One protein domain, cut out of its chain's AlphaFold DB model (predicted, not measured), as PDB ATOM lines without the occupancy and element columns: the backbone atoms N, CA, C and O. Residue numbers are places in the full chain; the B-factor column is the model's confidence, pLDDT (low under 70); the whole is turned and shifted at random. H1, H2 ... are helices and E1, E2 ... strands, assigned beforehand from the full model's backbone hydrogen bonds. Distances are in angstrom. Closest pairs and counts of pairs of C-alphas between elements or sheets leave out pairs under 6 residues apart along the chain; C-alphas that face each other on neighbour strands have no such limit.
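This is residues 50 to 159 of the 159 residues of the protein "Hypothetical protein" of Rotaria magnacalcarata (UniProt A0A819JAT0). With little regular structure, this is one four-stranded sheet, E1 to E4, partly covered on one face by loops from residues 121 to 159; the other face is bare. Two short helices, H1 and H2, lie off the sheet, and residues 157 to 158 pair with E1. The 110 printed residues run H1 H2 E1 E2 E3 E4; the strands make a meander, each the antiparallel neighbour of the one before. The class is mixed, with 34 residues in named elements; the whole is compact, radius of gyration of the C-alphas 13.3 A, spans 35 by 35 by 23 A.

H1, residues 51 to 54, and H2, residues 58 to 65, are close but not clearly touching; C-alphas 54 and 60 are closest, 6.4 A. H2 has every O i to N i+4 pair within hydrogen-bond range; H1 is too short for one. E1, residues 71 to 76, and E2, residues 82 to 87, form a hairpin, with N 73 and O 85 at 2.8 A.

E3 spans residues 104 to 109, E4 117 to 120, ending at C-alpha (-21.958, 39.656, -28.821).

The printed part has no cut. E2 to E3 is a long link. Residues 125 to 127 and 142 to 159 have pLDDT under 70.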
ATOM      1  N   LYS A  50      -0.384  51.606 -29.275       91.12
ATOM      2  CA  LYS A  50       0.174  50.711 -28.263       91.12
ATOM      3  C   LYS A  50       0.633  51.547 -27.086       91.12
ATOM      4  O   LYS A  50       1.633  52.242 -27.197       91.12
ATOM      5  N   ALA A  51       0.006  51.399 -25.922       85.94
ATOM      6  CA  ALA A  51       0.282  52.280 -24.785       85.94
ATOM      7  C   ALA A  51       1.753  52.282 -24.312       85.94
ATOM      8  O   ALA A  51       2.245  53.272 -23.781       85.94
ATOM      9  N   SER A  52       2.486  51.181 -24.520       86.50
ATOM     10  CA  SER A  52       3.930  51.112 -24.219       86.50
ATOM     11  C   SER A  52       4.825  51.837 -25.232       86.50
ATOM     12  O   SER A  52       5.978  52.107 -24.917       86.50
ATOM     13  N   ARG A  53       4.312  52.141 -26.431       92.75
ATOM     14  CA  ARG A  53       4.972  52.920 -27.491       92.75
ATOM     15  C   ARG A  53       4.503  54.378 -27.475       92.75
ATOM     16  O   ARG A  53       5.323  55.283 -27.537       92.75
ATOM     17  N   ASP A  54       3.193  54.583 -27.345       88.75
ATOM     18  CA  ASP A  54       2.515  55.850 -27.647       88.75
ATOM     19  C   ASP A  54       2.078  56.629 -26.406       88.75
ATOM     20  O   ASP A  54       1.376  57.624 -26.533       88.75
ATOM     21  N   ARG A  55       2.556  56.222 -25.222       87.75
ATOM     22  CA  ARG A  55       2.173  56.736 -23.896       87.75
ATOM     23  C   ARG A  55       0.836  56.197 -23.420       87.75
ATOM     24  O   ARG A  55      -0.015  55.762 -24.185       87.75
ATOM     25  N   PHE A  56       0.699  56.201 -22.103       82.62
ATOM     26  CA  PHE A  56      -0.451  55.668 -21.403       82.62
ATOM     27  C   PHE A  56      -1.457  56.789 -21.108       82.62
ATOM     28  O   PHE A  56      -1.645  57.163 -19.955       82.62
ATOM     29  N   ASP A  57      -2.063  57.387 -22.135       85.19
ATOM     30  CA  ASP A  57      -3.062  58.442 -21.930       85.19
ATOM     31  C   ASP A  57      -4.148  58.474 -23.019       85.19
ATOM     32  O   ASP A  57      -3.963  57.992 -24.139       85.19
ATOM     33  N   ALA A  58      -5.317  59.014 -22.657       87.81
ATOM     34  CA  ALA A  58      -6.485  59.098 -23.535       87.81
ATOM     35  C   ALA A  58      -6.233  59.982 -24.762       87.81
ATOM     36  O   ALA A  58      -6.703  59.686 -25.859       87.81
ATOM     37  N   LYS A  59      -5.435  61.044 -24.604       91.56
ATOM     38  CA  LYS A  59      -5.119  61.970 -25.691       91.56
ATOM     39  C   LYS A  59      -4.323  61.272 -26.794       91.56
ATOM     40  O   LYS A  59      -4.617  61.482 -27.967       91.56
ATOM     41  N   ALA A  60      -3.347  60.442 -26.431       90.88
ATOM     42  CA  ALA A  60      -2.578  59.635 -27.365       90.88
ATOM     43  C   ALA A  60      -3.477  58.645 -28.110       90.88
ATOM     44  O   ALA A  60      -3.422  58.591 -29.339       90.88
ATOM     45  N   PHE A  61      -4.356  57.937 -27.391       91.56
ATOM     46  CA  PHE A  61      -5.342  57.048 -28.004       91.56
ATOM     47  C   PHE A  61      -6.206  57.793 -29.029       91.56
ATOM     48  O   PHE A  61      -6.201  57.431 -30.200       91.56
ATOM     49  N   HIS A  62      -6.875  58.875 -28.632       93.62
ATOM     50  CA  HIS A  62      -7.765  59.615 -29.526       93.62
ATOM     51  C   HIS A  62      -7.032  60.265 -30.701       93.62
ATOM     52  O   HIS A  62      -7.547  60.276 -31.813       93.62
ATOM     53  N   SER A  63      -5.787  60.716 -30.510       95.94
ATOM     54  CA  SER A  63      -4.978  61.249 -31.615       95.94
ATOM     55  C   SER A  63      -4.640  60.217 -32.697       95.94
ATOM     56  O   SER A  63      -4.382  60.603 -33.834       95.94
ATOM     57  N   LEU A  64      -4.635  58.924 -32.352       95.25
ATOM     58  CA  LEU A  64      -4.244  57.827 -33.242       95.25
ATOM     59  C   LEU A  64      -5.426  56.960 -33.696       95.25
ATOM     60  O   LEU A  64      -5.336  56.334 -34.747       95.25
ATOM     61  N   CYS A  65      -6.506  56.888 -32.918       94.38
ATOM     62  CA  CYS A  65      -7.619  55.961 -33.141       94.38
ATOM     63  C   CYS A  65      -8.927  56.638 -33.566       94.38
ATOM     64  O   CYS A  65      -9.786  55.957 -34.135       94.38
ATOM     65  N   ASP A  66      -9.096  57.945 -33.342       95.94
ATOM     66  CA  ASP A  66     -10.298  58.637 -33.806       95.94
ATOM     67  C   ASP A  66     -10.358  58.663 -35.337       95.94
ATOM     68  O   ASP A  66      -9.352  58.837 -36.033       95.94
ATOM     69  N   ASN A  67     -11.567  58.489 -35.869       96.75
ATOM     70  CA  ASN A  67     -11.869  58.490 -37.303       96.75
ATOM     71  C   ASN A  67     -11.132  57.416 -38.141       96.75
ATOM     72  O   ASN A  67     -11.151  57.488 -39.368       96.75
ATOM     73  N   GLN A  68     -10.526  56.396 -37.517       94.81
ATOM     74  CA  GLN A  68      -9.831  55.298 -38.217       94.81
ATOM     75  C   GLN A  68     -10.756  54.161 -38.703       94.81
ATOM     76  O   GLN A  68     -10.289  53.180 -39.278       94.81
ATOM     77  N   GLY A  69     -12.070  54.273 -38.492       93.94
ATOM     78  CA  GLY A  69     -13.040  53.220 -38.810       93.94
ATOM     79  C   GLY A  69     -13.138  52.122 -37.737       93.94
ATOM     80  O   GLY A  69     -12.933  52.415 -36.555       93.94
ATOM     81  N   PRO A  70     -13.502  50.881 -38.124       94.12
ATOM     82  CA  PRO A  70     -13.582  49.735 -37.224       94.12
ATOM     83  C   PRO A  70     -12.271  49.470 -36.497       94.12
ATOM     84  O   PRO A  70     -11.212  49.426 -37.118       94.12
ATOM     85  N   THR A  71     -12.347  49.206 -35.197       94.38
ATOM     86  CA  THR A  71     -11.164  48.898 -34.389       94.38
ATOM     87  C   THR A  71     -11.401  47.684 -33.516       94.38
ATOM     88  O   THR A  71     -12.517  47.407 -33.063       94.38
ATOM     89  N   MET A  72     -10.320  46.962 -33.264       94.19
ATOM     90  CA  MET A  72     -10.261  45.950 -32.233       94.19
ATOM     91  C   MET A  72      -9.299  46.443 -31.140       94.19
ATOM     92  O   MET A  72      -8.440  47.303 -31.331       94.19
ATOM     93  N   THR A  73      -9.571  46.074 -29.899       93.88
ATOM     94  CA  THR A  73      -8.790  46.527 -28.746       93.88
ATOM     95  C   THR A  73      -8.403  45.316 -27.940       93.88
ATOM     96  O   THR A  73      -9.271  44.522 -27.586       93.88
ATOM     97  N   ILE A  74      -7.115  45.186 -27.628       92.25
ATOM     98  CA  ILE A  74      -6.561  44.060 -26.886       92.25
ATOM     99  C   ILE A  74      -5.926  44.563 -25.592       92.25
ATOM    100  O   ILE A  74      -5.040  45.421 -25.564       92.25
ATOM    101  N   ILE A  75      -6.374  43.998 -24.484       89.56
ATOM    102  CA  ILE A  75      -5.987  44.403 -23.142       89.56
ATOM    103  C   ILE A  75      -5.316  43.205 -22.467       89.56
ATOM    104  O   ILE A  75      -5.997  42.247 -22.090       89.56
ATOM    105  N   PRO A  76      -3.978  43.218 -22.334       88.81
ATOM    106  CA  PRO A  76      -3.283  42.296 -21.451       88.81
ATOM    107  C   PRO A  76      -3.467  42.712 -19.985       88.81
ATOM    108  O   PRO A  76      -3.224  43.863 -19.616       88.81
ATOM    109  N   SER A  77      -3.846  41.768 -19.125       87.25
ATOM    110  CA  SER A  77      -3.849  41.978 -17.675       87.25
ATOM    111  C   SER A  77      -2.443  41.842 -17.082       87.25
ATOM    112  O   SER A  77      -1.517  41.315 -17.701       87.25
ATOM    113  N   THR A  78      -2.290  42.261 -15.826       85.12
ATOM    114  CA  THR A  78      -1.079  42.013 -15.024       85.12
ATOM    115  C   THR A  78      -0.883  40.537 -14.665       85.12
ATOM    116  O   THR A  78       0.206  40.147 -14.261       85.12
ATOM    117  N   THR A  79      -1.920  39.716 -14.834       86.94
ATOM    118  CA  THR A  79      -1.973  38.286 -14.496       86.94
ATOM    119  C   THR A  79      -2.053  37.394 -15.739       86.94
ATOM    120  O   THR A  79      -2.582  36.288 -15.672       86.94
ATOM    121  N   ASN A  80      -1.535  37.864 -16.880       85.56
ATOM    122  CA  ASN A  80      -1.459  37.126 -18.149       85.56
ATOM    123  C   ASN A  80      -2.813  36.731 -18.771       85.56
ATOM    124  O   ASN A  80      -2.881  35.786 -19.555       85.56
ATOM    125  N   TYR A  81      -3.885  37.465 -18.474       90.38
ATOM    126  CA  TYR A  81      -5.145  37.348 -19.210       90.38
ATOM    127  C   TYR A  81      -5.146  38.287 -20.403       90.38
ATOM    128  O   TYR A  81      -4.501  39.333 -20.389       90.38
ATOM    129  N   LEU A  82      -5.882  37.901 -21.436       91.75
ATOM    130  CA  LEU A  82      -5.948  38.644 -22.681       91.75
ATOM    131  C   LEU A  82      -7.406  38.724 -23.098       91.75
ATOM    132  O   LEU A  82      -8.032  37.703 -23.367       91.75
ATOM    133  N   PHE A  83      -7.950  39.930 -23.118       92.25
ATOM    134  CA  PHE A  83      -9.353  40.192 -23.427       92.25
ATOM    135  C   PHE A  83      -9.475  41.520 -24.164       92.25
ATOM    136  O   PHE A  83      -8.481  42.213 -24.376       92.25
ATOM    137  N   GLY A  84     -10.680  41.870 -24.589       92.44
ATOM    138  CA  GLY A  84     -10.850  43.057 -25.399       92.44
ATOM    139  C   GLY A  84     -12.253  43.257 -25.928       92.44
ATOM    140  O   GLY A  84     -13.205  42.604 -25.493       92.44
ATOM    141  N   GLY A  85     -12.350  44.166 -26.887       93.38
ATOM    142  CA  GLY A  85     -13.587  44.492 -27.576       93.38
ATOM    143  C   GLY A  85     -13.338  44.889 -29.021       93.38
ATOM    144  O   GLY A  85     -12.237  45.292 -29.392       93.38
ATOM    145  N   TYR A  86     -14.373  44.747 -29.835       94.44
ATOM    146  CA  TYR A  86     -14.421  45.213 -31.212       94.44
ATOM    147  C   TYR A  86     -15.613  46.145 -31.386       94.44
ATOM    148  O   TYR A  86     -16.708  45.857 -30.890       94.44
ATOM    149  N   THR A  87     -15.408  47.222 -32.137       93.25
ATOM    150  CA  THR A  87     -16.488  48.072 -32.635       93.25
ATOM    151  C   THR A  87     -16.283  48.371 -34.122       93.25
ATOM    152  O   THR A  87     -15.156  48.638 -34.546       93.25
ATOM    153  N   PRO A  88     -17.345  48.312 -34.951       93.81
ATOM    154  CA  PRO A  88     -17.311  48.796 -36.325       93.81
ATOM    155  C   PRO A  88     -17.427  50.324 -36.406       93.81
ATOM    156  O   PRO A  88     -17.251  50.886 -37.485       93.81
ATOM    157  N   ILE A  89     -17.762  50.988 -35.297       93.62
ATOM    158  CA  ILE A  89     -17.955  52.430 -35.225       93.62
ATOM    159  C   ILE A  89     -16.604  53.082 -34.960       93.62
ATOM    160  O   ILE A  89     -15.828  52.632 -34.121       93.62
ATOM    161  N   SER A  90     -16.324  54.164 -35.680       95.25
ATOM    162  CA  SER A  90     -15.109  54.925 -35.441       95.25
ATOM    163  C   SER A  90     -15.218  55.789 -34.188       95.25
ATOM    164  O   SER A  90     -16.253  56.413 -33.964       95.25
ATOM    165  N   TRP A  91     -14.141  55.858 -33.403       94.56
ATOM    166  CA  TRP A  91     -14.035  56.743 -32.242       94.56
ATOM    167  C   TRP A  91     -14.071  58.223 -32.659       94.56
ATOM    168  O   TRP A  91     -13.571  58.581 -33.727       94.56
ATOM    169  N   THR A  92     -14.691  59.075 -31.832       95.38
ATOM    170  CA  THR A  92     -14.944  60.496 -32.170       95.38
ATOM    171  C   THR A  92     -14.700  61.498 -31.037       95.38
ATOM    172  O   THR A  92     -14.813  62.696 -31.281       95.38
ATOM    173  N   SER A  93     -14.397  61.055 -29.809       94.81
ATOM    174  CA  SER A  93     -14.179  61.943 -28.645       94.81
ATOM    175  C   SER A  93     -15.299  62.966 -28.363       94.81
ATOM    176  O   SER A  93     -15.044  64.052 -27.842       94.81
ATOM    177  N   ASP A  94     -16.545  62.666 -28.728       95.88
ATOM    178  CA  ASP A  94     -17.683  63.597 -28.645       95.88
ATOM    179  C   ASP A  94     -18.540  63.413 -27.380       95.88
ATOM    180  O   ASP A  94     -19.627  63.981 -27.267       95.88
ATOM    181  N   ASN A  95     -18.060  62.611 -26.425       93.62
ATOM    182  CA  ASN A  95     -18.745  62.266 -25.182       93.62
ATOM    183  C   ASN A  95     -20.135  61.642 -25.406       93.62
ATOM    184  O   ASN A  95     -21.039  61.825 -24.584       93.62
ATOM    185  N   SER A  96     -20.306  60.875 -26.490       91.75
ATOM    186  CA  SER A  96     -21.560  60.197 -26.832       91.75
ATOM    187  C   SER A  96     -21.487  58.672 -26.712       91.75
ATOM    188  O   SER A  96     -20.426  58.050 -26.802       91.75
ATOM    189  N   HIS A  97     -22.651  58.057 -26.502       90.00
ATOM    190  CA  HIS A  97     -22.820  56.609 -26.578       90.00
ATOM    191  C   HIS A  97     -23.099  56.174 -28.010       90.00
ATOM    192  O   HIS A  97     -23.917  56.787 -28.699       90.00
ATOM    193  N   ARG A  98     -22.477  55.072 -28.428       90.00
ATOM    194  CA  ARG A  98     -22.731  54.444 -29.727       90.00
ATOM    195  C   ARG A  98     -23.047  52.958 -29.562       90.00
ATOM    196  O   ARG A  98     -22.803  52.363 -28.505       90.00
ATOM    197  N   ASN A  99     -23.693  52.403 -30.579       88.50
ATOM    198  CA  ASN A  99     -24.102  51.006 -30.634       88.50
ATOM    199  C   ASN A  99     -24.266  50.562 -32.095       88.50
ATOM    200  O   ASN A  99     -24.834  51.292 -32.908       88.50
ATOM    201  N   ASP A 100     -23.798  49.358 -32.379       90.50
ATOM    202  CA  ASP A 100     -23.912  48.582 -33.601       90.50
ATOM    203  C   ASP A 100     -24.027  47.091 -33.228       90.50
ATOM    204  O   ASP A 100     -23.328  46.560 -32.366       90.50
ATOM    205  N   SER A 101     -24.890  46.355 -33.920       89.38
ATOM    206  CA  SER A 101     -25.125  44.937 -33.621       89.38
ATOM    207  C   SER A 101     -23.909  44.029 -33.846       89.38
ATOM    208  O   SER A 101     -23.914  42.882 -33.396       89.38
ATOM    209  N   LYS A 102     -22.874  44.506 -34.548       91.69
ATOM    210  CA  LYS A 102     -21.633  43.766 -34.811       91.69
ATOM    211  C   LYS A 102     -20.573  43.967 -33.735       91.69
ATOM    212  O   LYS A 102     -19.502  43.374 -33.856       91.69
ATOM    213  N   GLU A 103     -20.825  44.781 -32.720       91.00
ATOM    214  CA  GLU A 103     -19.927  44.920 -31.576       91.00
ATOM    215  C   GLU A 103     -19.890  43.648 -30.738       91.00
ATOM    216  O   GLU A 103     -20.850  42.875 -30.652       91.00
ATOM    217  N   PHE A 104     -18.743  43.420 -30.111       91.88
ATOM    218  CA  PHE A 104     -18.580  42.310 -29.190       91.88
ATOM    219  C   PHE A 104     -17.416  42.549 -28.242       91.88
ATOM    220  O   PHE A 104     -16.417  43.173 -28.594       91.88
ATOM    221  N   LEU A 105     -17.531  41.966 -27.055       93.44
ATOM    222  CA  LEU A 105     -16.397  41.723 -26.175       93.44
ATOM    223  C   LEU A 105     -15.817  40.345 -26.468       93.44
ATOM    224  O   LEU A 105     -16.477  39.480 -27.047       93.44
ATOM    225  N   PHE A 106     -14.584  40.106 -26.048       93.56
ATOM    226  CA  PHE A 106     -13.995  38.780 -26.135       93.56
ATOM    227  C   PHE A 106     -12.978  38.528 -25.033       93.56
ATOM    228  O   PHE A 106     -12.374  39.443 -24.476       93.56
ATOM    229  N   THR A 107     -12.750  37.247 -24.775       94.25
ATOM    230  CA  THR A 107     -11.593  36.754 -24.038       94.25
ATOM    231  C   THR A 107     -10.796  35.813 -24.929       94.25
ATOM    232  O   THR A 107     -11.364  34.976 -25.627       94.25
ATOM    233  N   LEU A 108      -9.479  35.967 -24.933       93.19
ATOM    234  CA  LEU A 108      -8.531  35.060 -25.574       93.19
ATOM    235  C   LEU A 108      -7.900  34.127 -24.541       93.19
ATOM    236  O   LEU A 108      -7.787  32.933 -24.804       93.19
ATOM    237  N   ILE A 109      -7.529  34.674 -23.378       92.25
ATOM    238  CA  ILE A 109      -6.944  33.955 -22.240       92.25
ATOM    239  C   ILE A 109      -7.653  34.433 -20.969       92.25
ATOM    240  O   ILE A 109      -7.722  35.638 -20.723       92.25
ATOM    241  N   ASN A 110      -8.159  33.505 -20.154       90.50
ATOM    242  CA  ASN A 110      -8.899  33.796 -18.921       90.50
ATOM    243  C   ASN A 110      -8.464  32.885 -17.765       90.50
ATOM    244  O   ASN A 110      -7.866  31.835 -17.981       90.50
ATOM    245  N   LEU A 111      -8.831  33.286 -16.544       88.81
ATOM    246  CA  LEU A 111      -8.533  32.582 -15.288       88.81
ATOM    247  C   LEU A 111      -8.975  31.113 -15.277       88.81
ATOM    248  O   LEU A 111      -8.347  30.292 -14.617       88.81
ATOM    249  N   HIS A 112     -10.055  30.784 -15.982       88.44
ATOM    250  CA  HIS A 112     -10.670  29.460 -15.939       88.44
ATOM    251  C   HIS A 112     -10.219  28.551 -17.086       88.44
ATOM    252  O   HIS A 112     -10.782  27.472 -17.248       88.44
ATOM    253  N   ASN A 113      -9.231  28.973 -17.888       86.19
ATOM    254  CA  ASN A 113      -8.782  28.266 -19.092       86.19
ATOM    255  C   ASN A 113      -9.932  27.896 -20.044       86.19
ATOM    256  O   ASN A 113      -9.853  26.913 -20.777       86.19
ATOM    257  N   ILE A 114     -11.008  28.688 -20.035       90.56
ATOM    258  CA  ILE A 114     -12.106  28.530 -20.985       90.56
ATOM    259  C   ILE A 114     -11.563  28.875 -22.371       90.56
ATOM    260  O   ILE A 114     -10.735  29.783 -22.504       90.56
ATOM    261  N   GLU A 115     -12.028  28.174 -23.402       92.75
ATOM    262  CA  GLU A 115     -11.681  28.513 -24.779       92.75
ATOM    263  C   GLU A 115     -11.986  29.983 -25.086       92.75
ATOM    264  O   GLU A 115     -12.900  30.597 -24.524       92.75
ATOM    265  N   SER A 116     -11.208  30.572 -25.996       95.19
ATOM    266  CA  SER A 116     -11.401  31.967 -26.368       95.19
ATOM    267  C   SER A 116     -12.844  32.197 -26.825       95.19
ATOM    268  O   SER A 116     -13.310  31.587 -27.789       95.19
ATOM    269  N   THR A 117     -13.538  33.102 -26.141       95.19
ATOM    270  CA  THR A 117     -14.985  33.283 -26.254       95.19
ATOM    271  C   THR A 117     -15.306  34.694 -26.727       95.19
ATOM    272  O   THR A 117     -14.702  35.664 -26.270       95.19
ATOM    273  N   LYS A 118     -16.283  34.796 -27.632       93.81
ATOM    274  CA  LYS A 118     -16.866  36.045 -28.124       93.81
ATOM    275  C   LYS A 118     -18.204  36.289 -27.425       93.81
ATOM    276  O   LYS A 118     -19.043  35.396 -27.373       93.81
ATOM    277  N   TYR A 119     -18.408  37.510 -26.952       91.94
ATOM    278  CA  TYR A 119     -19.615  37.967 -26.273       91.94
ATOM    279  C   TYR A 119     -20.282  39.052 -27.130       91.94
ATOM    280  O   TYR A 119     -19.866  40.214 -27.071       91.94
ATOM    281  N   PRO A 120     -21.250  38.689 -27.988       90.44
ATOM    282  CA  PRO A 120     -21.958  39.656 -28.821       90.44
ATOM    283  C   PRO A 120     -22.826  40.592 -27.973       90.44
ATOM    284  O   PRO A 120     -23.207  40.257 -26.849       90.44
ATOM    285  N   VAL A 121     -23.170  41.754 -28.531       85.38
ATOM    286  CA  VAL A 121     -24.172  42.648 -27.934       85.38
ATOM    287  C   VAL A 121     -25.510  41.917 -27.787       85.38
ATOM    288  O   VAL A 121     -25.992  41.282 -28.726       85.38
ATOM    289  N   ASP A 122     -26.131  42.025 -26.609       80.81
ATOM    290  CA  ASP A 122     -27.493  41.536 -26.396       80.81
ATOM    291  C   ASP A 122     -28.471  42.404 -27.214       80.81
ATOM    292  O   ASP A 122     -28.565  43.610 -26.969       80.81
ATOM    293  N   PRO A 123     -29.245  41.833 -28.156       76.38
ATOM    294  CA  PRO A 123     -30.169  42.595 -28.998       76.38
ATOM    295  C   PRO A 123     -31.283  43.305 -28.214       76.38
ATOM    296  O   PRO A 123     -31.941  44.196 -28.764       76.38
ATOM    297  N   ARG A 124     -31.501  42.920 -26.948       75.94
ATOM    298  CA  ARG A 124     -32.436  43.554 -26.006       75.94
ATOM    299  C   ARG A 124     -31.829  44.778 -25.314       75.94
ATOM    300  O   ARG A 124     -32.570  45.608 -24.800       75.94
ATOM    301  N   GLN A 125     -30.503  44.919 -25.320       67.25
ATOM    302  CA  GLN A 125     -29.765  46.012 -24.686       67.25
ATOM    303  C   GLN A 125     -29.231  46.976 -25.752       67.25
ATOM    304  O   GLN A 125     -28.052  46.994 -26.091       67.25
ATOM    305  N   ARG A 126     -30.131  47.795 -26.309       63.22
ATOM    306  CA  ARG A 126     -29.831  48.703 -27.436       63.22
ATOM    307  C   ARG A 126     -29.263  50.068 -27.039       63.22
ATOM    308  O   ARG A 126     -29.308  51.008 -27.823       63.22
ATOM    309  N   GLY A 127     -28.738  50.199 -25.830       65.56
ATOM    310  CA  GLY A 127     -28.154  51.446 -25.356       65.56
ATOM    311  C   GLY A 127     -26.723  51.214 -24.915       65.56
ATOM    312  O   GLY A 127     -26.509  50.482 -23.957       65.56
ATOM    313  N   CYS A 128     -25.777  51.904 -25.553       75.81
ATOM    314  CA  CYS A 128     -24.422  52.115 -25.031       75.81
ATOM    315  C   CYS A 128     -23.481  50.895 -25.103       75.81
ATOM    316  O   CYS A 128     -23.008  50.419 -24.075       75.81
ATOM    317  N   ALA A 129     -23.160  50.403 -26.301       84.38
ATOM    318  CA  ALA A 129     -22.130  49.367 -26.449       84.38
ATOM    319  C   ALA A 129     -20.707  49.942 -26.400       84.38
ATOM    320  O   ALA A 129     -19.789  49.258 -25.953       84.38
ATOM    321  N   VAL A 130     -20.533  51.206 -26.791       89.94
ATOM    322  CA  VAL A 130     -19.299  51.973 -26.580       89.94
ATOM    323  C   VAL A 130     -19.611  53.395 -26.110       89.94
ATOM    324  O   VAL A 130     -20.724  53.904 -26.297       89.94
ATOM    325  N   TYR A 131     -18.634  54.041 -25.473       91.19
ATOM    326  CA  TYR A 131     -18.723  55.440 -25.049       91.19
ATOM    327  C   TYR A 131     -17.484  56.220 -25.491       91.19
ATOM    328  O   TYR A 131     -16.362  55.824 -25.189       91.19
ATOM    329  N   HIS A 132     -17.682  57.316 -26.221       92.88
ATOM    330  CA  HIS A 132     -16.608  58.082 -26.861       92.88
ATOM    331  C   HIS A 132     -16.181  59.266 -25.981       92.88
ATOM    332  O   HIS A 132     -16.211  60.417 -26.414       92.88
ATOM    333  N   HIS A 133     -15.851  59.000 -24.716       91.81
ATOM    334  CA  HIS A 133     -15.427  60.049 -23.792       91.81
ATOM    335  C   HIS A 133     -14.010  60.510 -24.104       91.81
ATOM    336  O   HIS A 133     -13.081  59.722 -24.000       91.81
ATOM    337  N   ARG A 134     -13.837  61.798 -24.393       91.56
ATOM    338  CA  ARG A 134     -12.558  62.379 -24.833       91.56
ATOM    339  C   ARG A 134     -11.376  62.223 -23.866       91.56
ATOM    340  O   ARG A 134     -10.228  62.353 -24.280       91.56
ATOM    341  N   ASP A 135     -11.660  62.046 -22.574       89.62
ATOM    342  CA  ASP A 135     -10.639  61.925 -21.521       89.62
ATOM    343  C   ASP A 135     -10.420  60.475 -21.066       89.62
ATOM    344  O   ASP A 135      -9.640  60.223 -20.149       89.62
ATOM    345  N   ASP A 136     -11.109  59.513 -21.683       87.19
ATOM    346  CA  ASP A 136     -10.915  58.090 -21.425       87.19
ATOM    347  C   ASP A 136     -10.289  57.413 -22.652       87.19
ATOM    348  O   ASP A 136     -10.365  57.908 -23.766       87.19
ATOM    349  N   GLY A 137      -9.654  56.255 -22.462       86.38
ATOM    350  CA  GLY A 137      -9.318  55.390 -23.595       86.38
ATOM    351  C   GLY A 137     -10.572  54.741 -24.212       86.38
ATOM    352  O   GLY A 137     -11.694  55.199 -23.992       86.38
ATOM    353  N   PRO A 138     -10.432  53.609 -24.917       89.06
ATOM    354  CA  PRO A 138     -11.594  52.907 -25.446       89.06
ATOM    355  C   PRO A 138     -12.486  52.417 -24.298       89.06
ATOM    356  O   PRO A 138     -12.012  51.745 -23.375       89.06
ATOM    357  N   ILE A 139     -13.781  52.733 -24.369       89.00
ATOM    358  CA  ILE A 139     -14.794  52.240 -23.431       89.00
ATOM    359  C   ILE A 139     -15.742  51.323 -24.182       89.00
ATOM    360  O   ILE A 139     -16.465  51.760 -25.077       89.00
ATOM    361  N   PHE A 140     -15.781  50.070 -23.743       87.62
ATOM    362  CA  PHE A 140     -16.788  49.100 -24.145       87.62
ATOM    363  C   PHE A 140     -17.773  48.877 -22.998       87.62
ATOM    364  O   PHE A 140     -17.381  48.805 -21.829       87.62
ATOM    365  N   GLY A 141     -19.045  48.755 -23.354       78.56
ATOM    366  CA  GLY A 141     -20.161  48.654 -22.434       78.56
ATOM    367  C   GLY A 141     -20.667  49.998 -21.911       78.56
ATOM    368  O   GLY A 141     -19.965  51.008 -21.876       78.56
ATOM    369  N   GLY A 142     -21.916  49.989 -21.454       66.94
ATOM    370  CA  GLY A 142     -22.611  51.140 -20.893       66.94
ATOM    371  C   GLY A 142     -23.318  50.789 -19.592       66.94
ATOM    372  O   GLY A 142     -23.357  49.626 -19.191       66.94
ATOM    373  N   PHE A 143     -23.811  51.826 -18.907       52.91
ATOM    374  CA  PHE A 143     -24.442  51.779 -17.584       52.91
ATOM    375  C   PHE A 143     -25.151  50.445 -17.268       52.91
ATOM    376  O   PHE A 143     -26.143  50.092 -17.894       52.91
ATOM    377  N   GLY A 144     -24.628  49.725 -16.268       45.53
ATOM    378  CA  GLY A 144     -25.318  48.648 -15.551       45.53
ATOM    379  C   GLY A 144     -25.253  47.229 -16.124       45.53
ATOM    380  O   GLY A 144     -25.450  46.301 -15.345       45.53
ATOM    381  N   TYR A 145     -24.971  47.024 -17.416       39.53
ATOM    382  CA  TYR A 145     -25.267  45.714 -18.037       39.53
ATOM    383  C   TYR A 145     -24.164  45.092 -18.900       39.53
ATOM    384  O   TYR A 145     -24.264  43.919 -19.256       39.53
ATOM    385  N   PHE A 146     -23.076  45.818 -19.155       37.03
ATOM    386  CA  PHE A 146     -21.871  45.273 -19.783       37.03
ATOM    387  C   PHE A 146     -20.664  45.407 -18.847       37.03
ATOM    388  O   PHE A 146     -20.592  46.377 -18.083       37.03
ATOM    389  N   PRO A 147     -19.682  44.486 -18.915       43.88
ATOM    390  CA  PRO A 147     -18.383  44.700 -18.294       43.88
ATOM    391  C   PRO A 147     -17.798  46.009 -18.827       43.88
ATOM    392  O   PRO A 147     -17.488  46.122 -20.011       43.88
ATOM    393  N   ARG A 148     -17.677  47.014 -17.956       43.91
ATOM    394  CA  ARG A 148     -17.019  48.271 -18.305       43.91
ATOM    395  C   ARG A 148     -15.516  48.033 -18.273       43.91
ATOM    396  O   ARG A 148     -14.934  47.921 -17.196       43.91
ATOM    397  N   PHE A 149     -14.881  48.014 -19.438       50.38
ATOM    398  CA  PHE A 149     -13.427  48.111 -19.506       50.38
ATOM    399  C   PHE A 149     -13.050  49.579 -19.567       50.38
ATOM    400  O   PHE A 149     -13.322  50.262 -20.549       50.38
ATOM    401  N   ARG A 150     -12.453  50.068 -18.480       45.47
ATOM    402  CA  ARG A 150     -11.879  51.404 -18.427       45.47
ATOM    403  C   ARG A 150     -10.373  51.268 -18.387       45.47
ATOM    404  O   ARG A 150      -9.821  50.680 -17.459       45.47
ATOM    405  N   SER A 151      -9.707  51.821 -19.387       41.31
ATOM    406  CA  SER A 151      -8.269  51.997 -19.314       41.31
ATOM    407  C   SER A 151      -7.972  53.129 -18.329       41.31
ATOM    408  O   SER A 151      -8.083  54.304 -18.665       41.31
ATOM    409  N   HIS A 152      -7.687  52.796 -17.071       38.62
ATOM    410  CA  HIS A 152      -7.020  53.695 -16.128       38.62
ATOM    411  C   HIS A 152      -5.690  53.037 -15.763       38.62
ATOM    412  O   HIS A 152      -5.663  51.955 -15.186       38.62
ATOM    413  N   ASN A 153      -4.588  53.664 -16.164       35.44
ATOM    414  CA  ASN A 153      -3.199  53.292 -15.865       35.44
ATOM    415  C   ASN A 153      -2.734  51.839 -16.183       35.44
ATOM    416  O   ASN A 153      -1.659  51.443 -15.734       35.44
ATOM    417  N   GLY A 154      -3.471  51.039 -16.970       31.66
ATOM    418  CA  GLY A 154      -3.125  49.647 -17.324       31.66
ATOM    419  C   GLY A 154      -2.976  49.364 -18.829       31.66
ATOM    420  O   GLY A 154      -3.920  49.560 -19.586       31.66
ATOM    421  N   LYS A 155      -1.790  48.894 -19.258       33.00
ATOM    422  CA  LYS A 155      -1.354  48.581 -20.646       33.00
ATOM    423  C   LYS A 155      -2.506  48.203 -21.607       33.00
ATOM    424  O   LYS A 155      -2.940  47.062 -21.621       33.00
ATOM    425  N   VAL A 156      -2.940  49.131 -22.465       37.84
ATOM    426  CA  VAL A 156      -3.860  48.850 -23.582       37.84
ATOM    427  C   VAL A 156      -3.055  48.774 -24.871       37.84
ATOM    428  O   VAL A 156      -2.222  49.636 -25.146       37.84
ATOM    429  N   THR A 157      -3.281  47.726 -25.655       42.31
ATOM    430  CA  THR A 157      -2.762  47.613 -27.020       42.31
ATOM    431  C   THR A 157      -3.975  47.635 -27.945       42.31
ATOM    432  O   THR A 157      -4.704  46.654 -28.028       42.31
ATOM    433  N   ALA A 158      -4.258  48.767 -28.587       40.94
ATOM    434  CA  ALA A 158      -5.304  48.821 -29.602       40.94
ATOM    435  C   ALA A 158      -4.734  48.245 -30.907       40.94
ATOM    436  O   ALA A 158      -3.757  48.772 -31.437       40.94
ATOM    437  N   ILE A 159      -5.298  47.129 -31.370       43.84
ATOM    438  CA  ILE A 159      -4.951  46.430 -32.618       43.84
ATOM    439  C   ILE A 159      -6.250  46.240 -33.369       43.84
ATOM    440  O   ILE A 159      -7.076  45.495 -32.804       43.84
TER     441      ILE A 159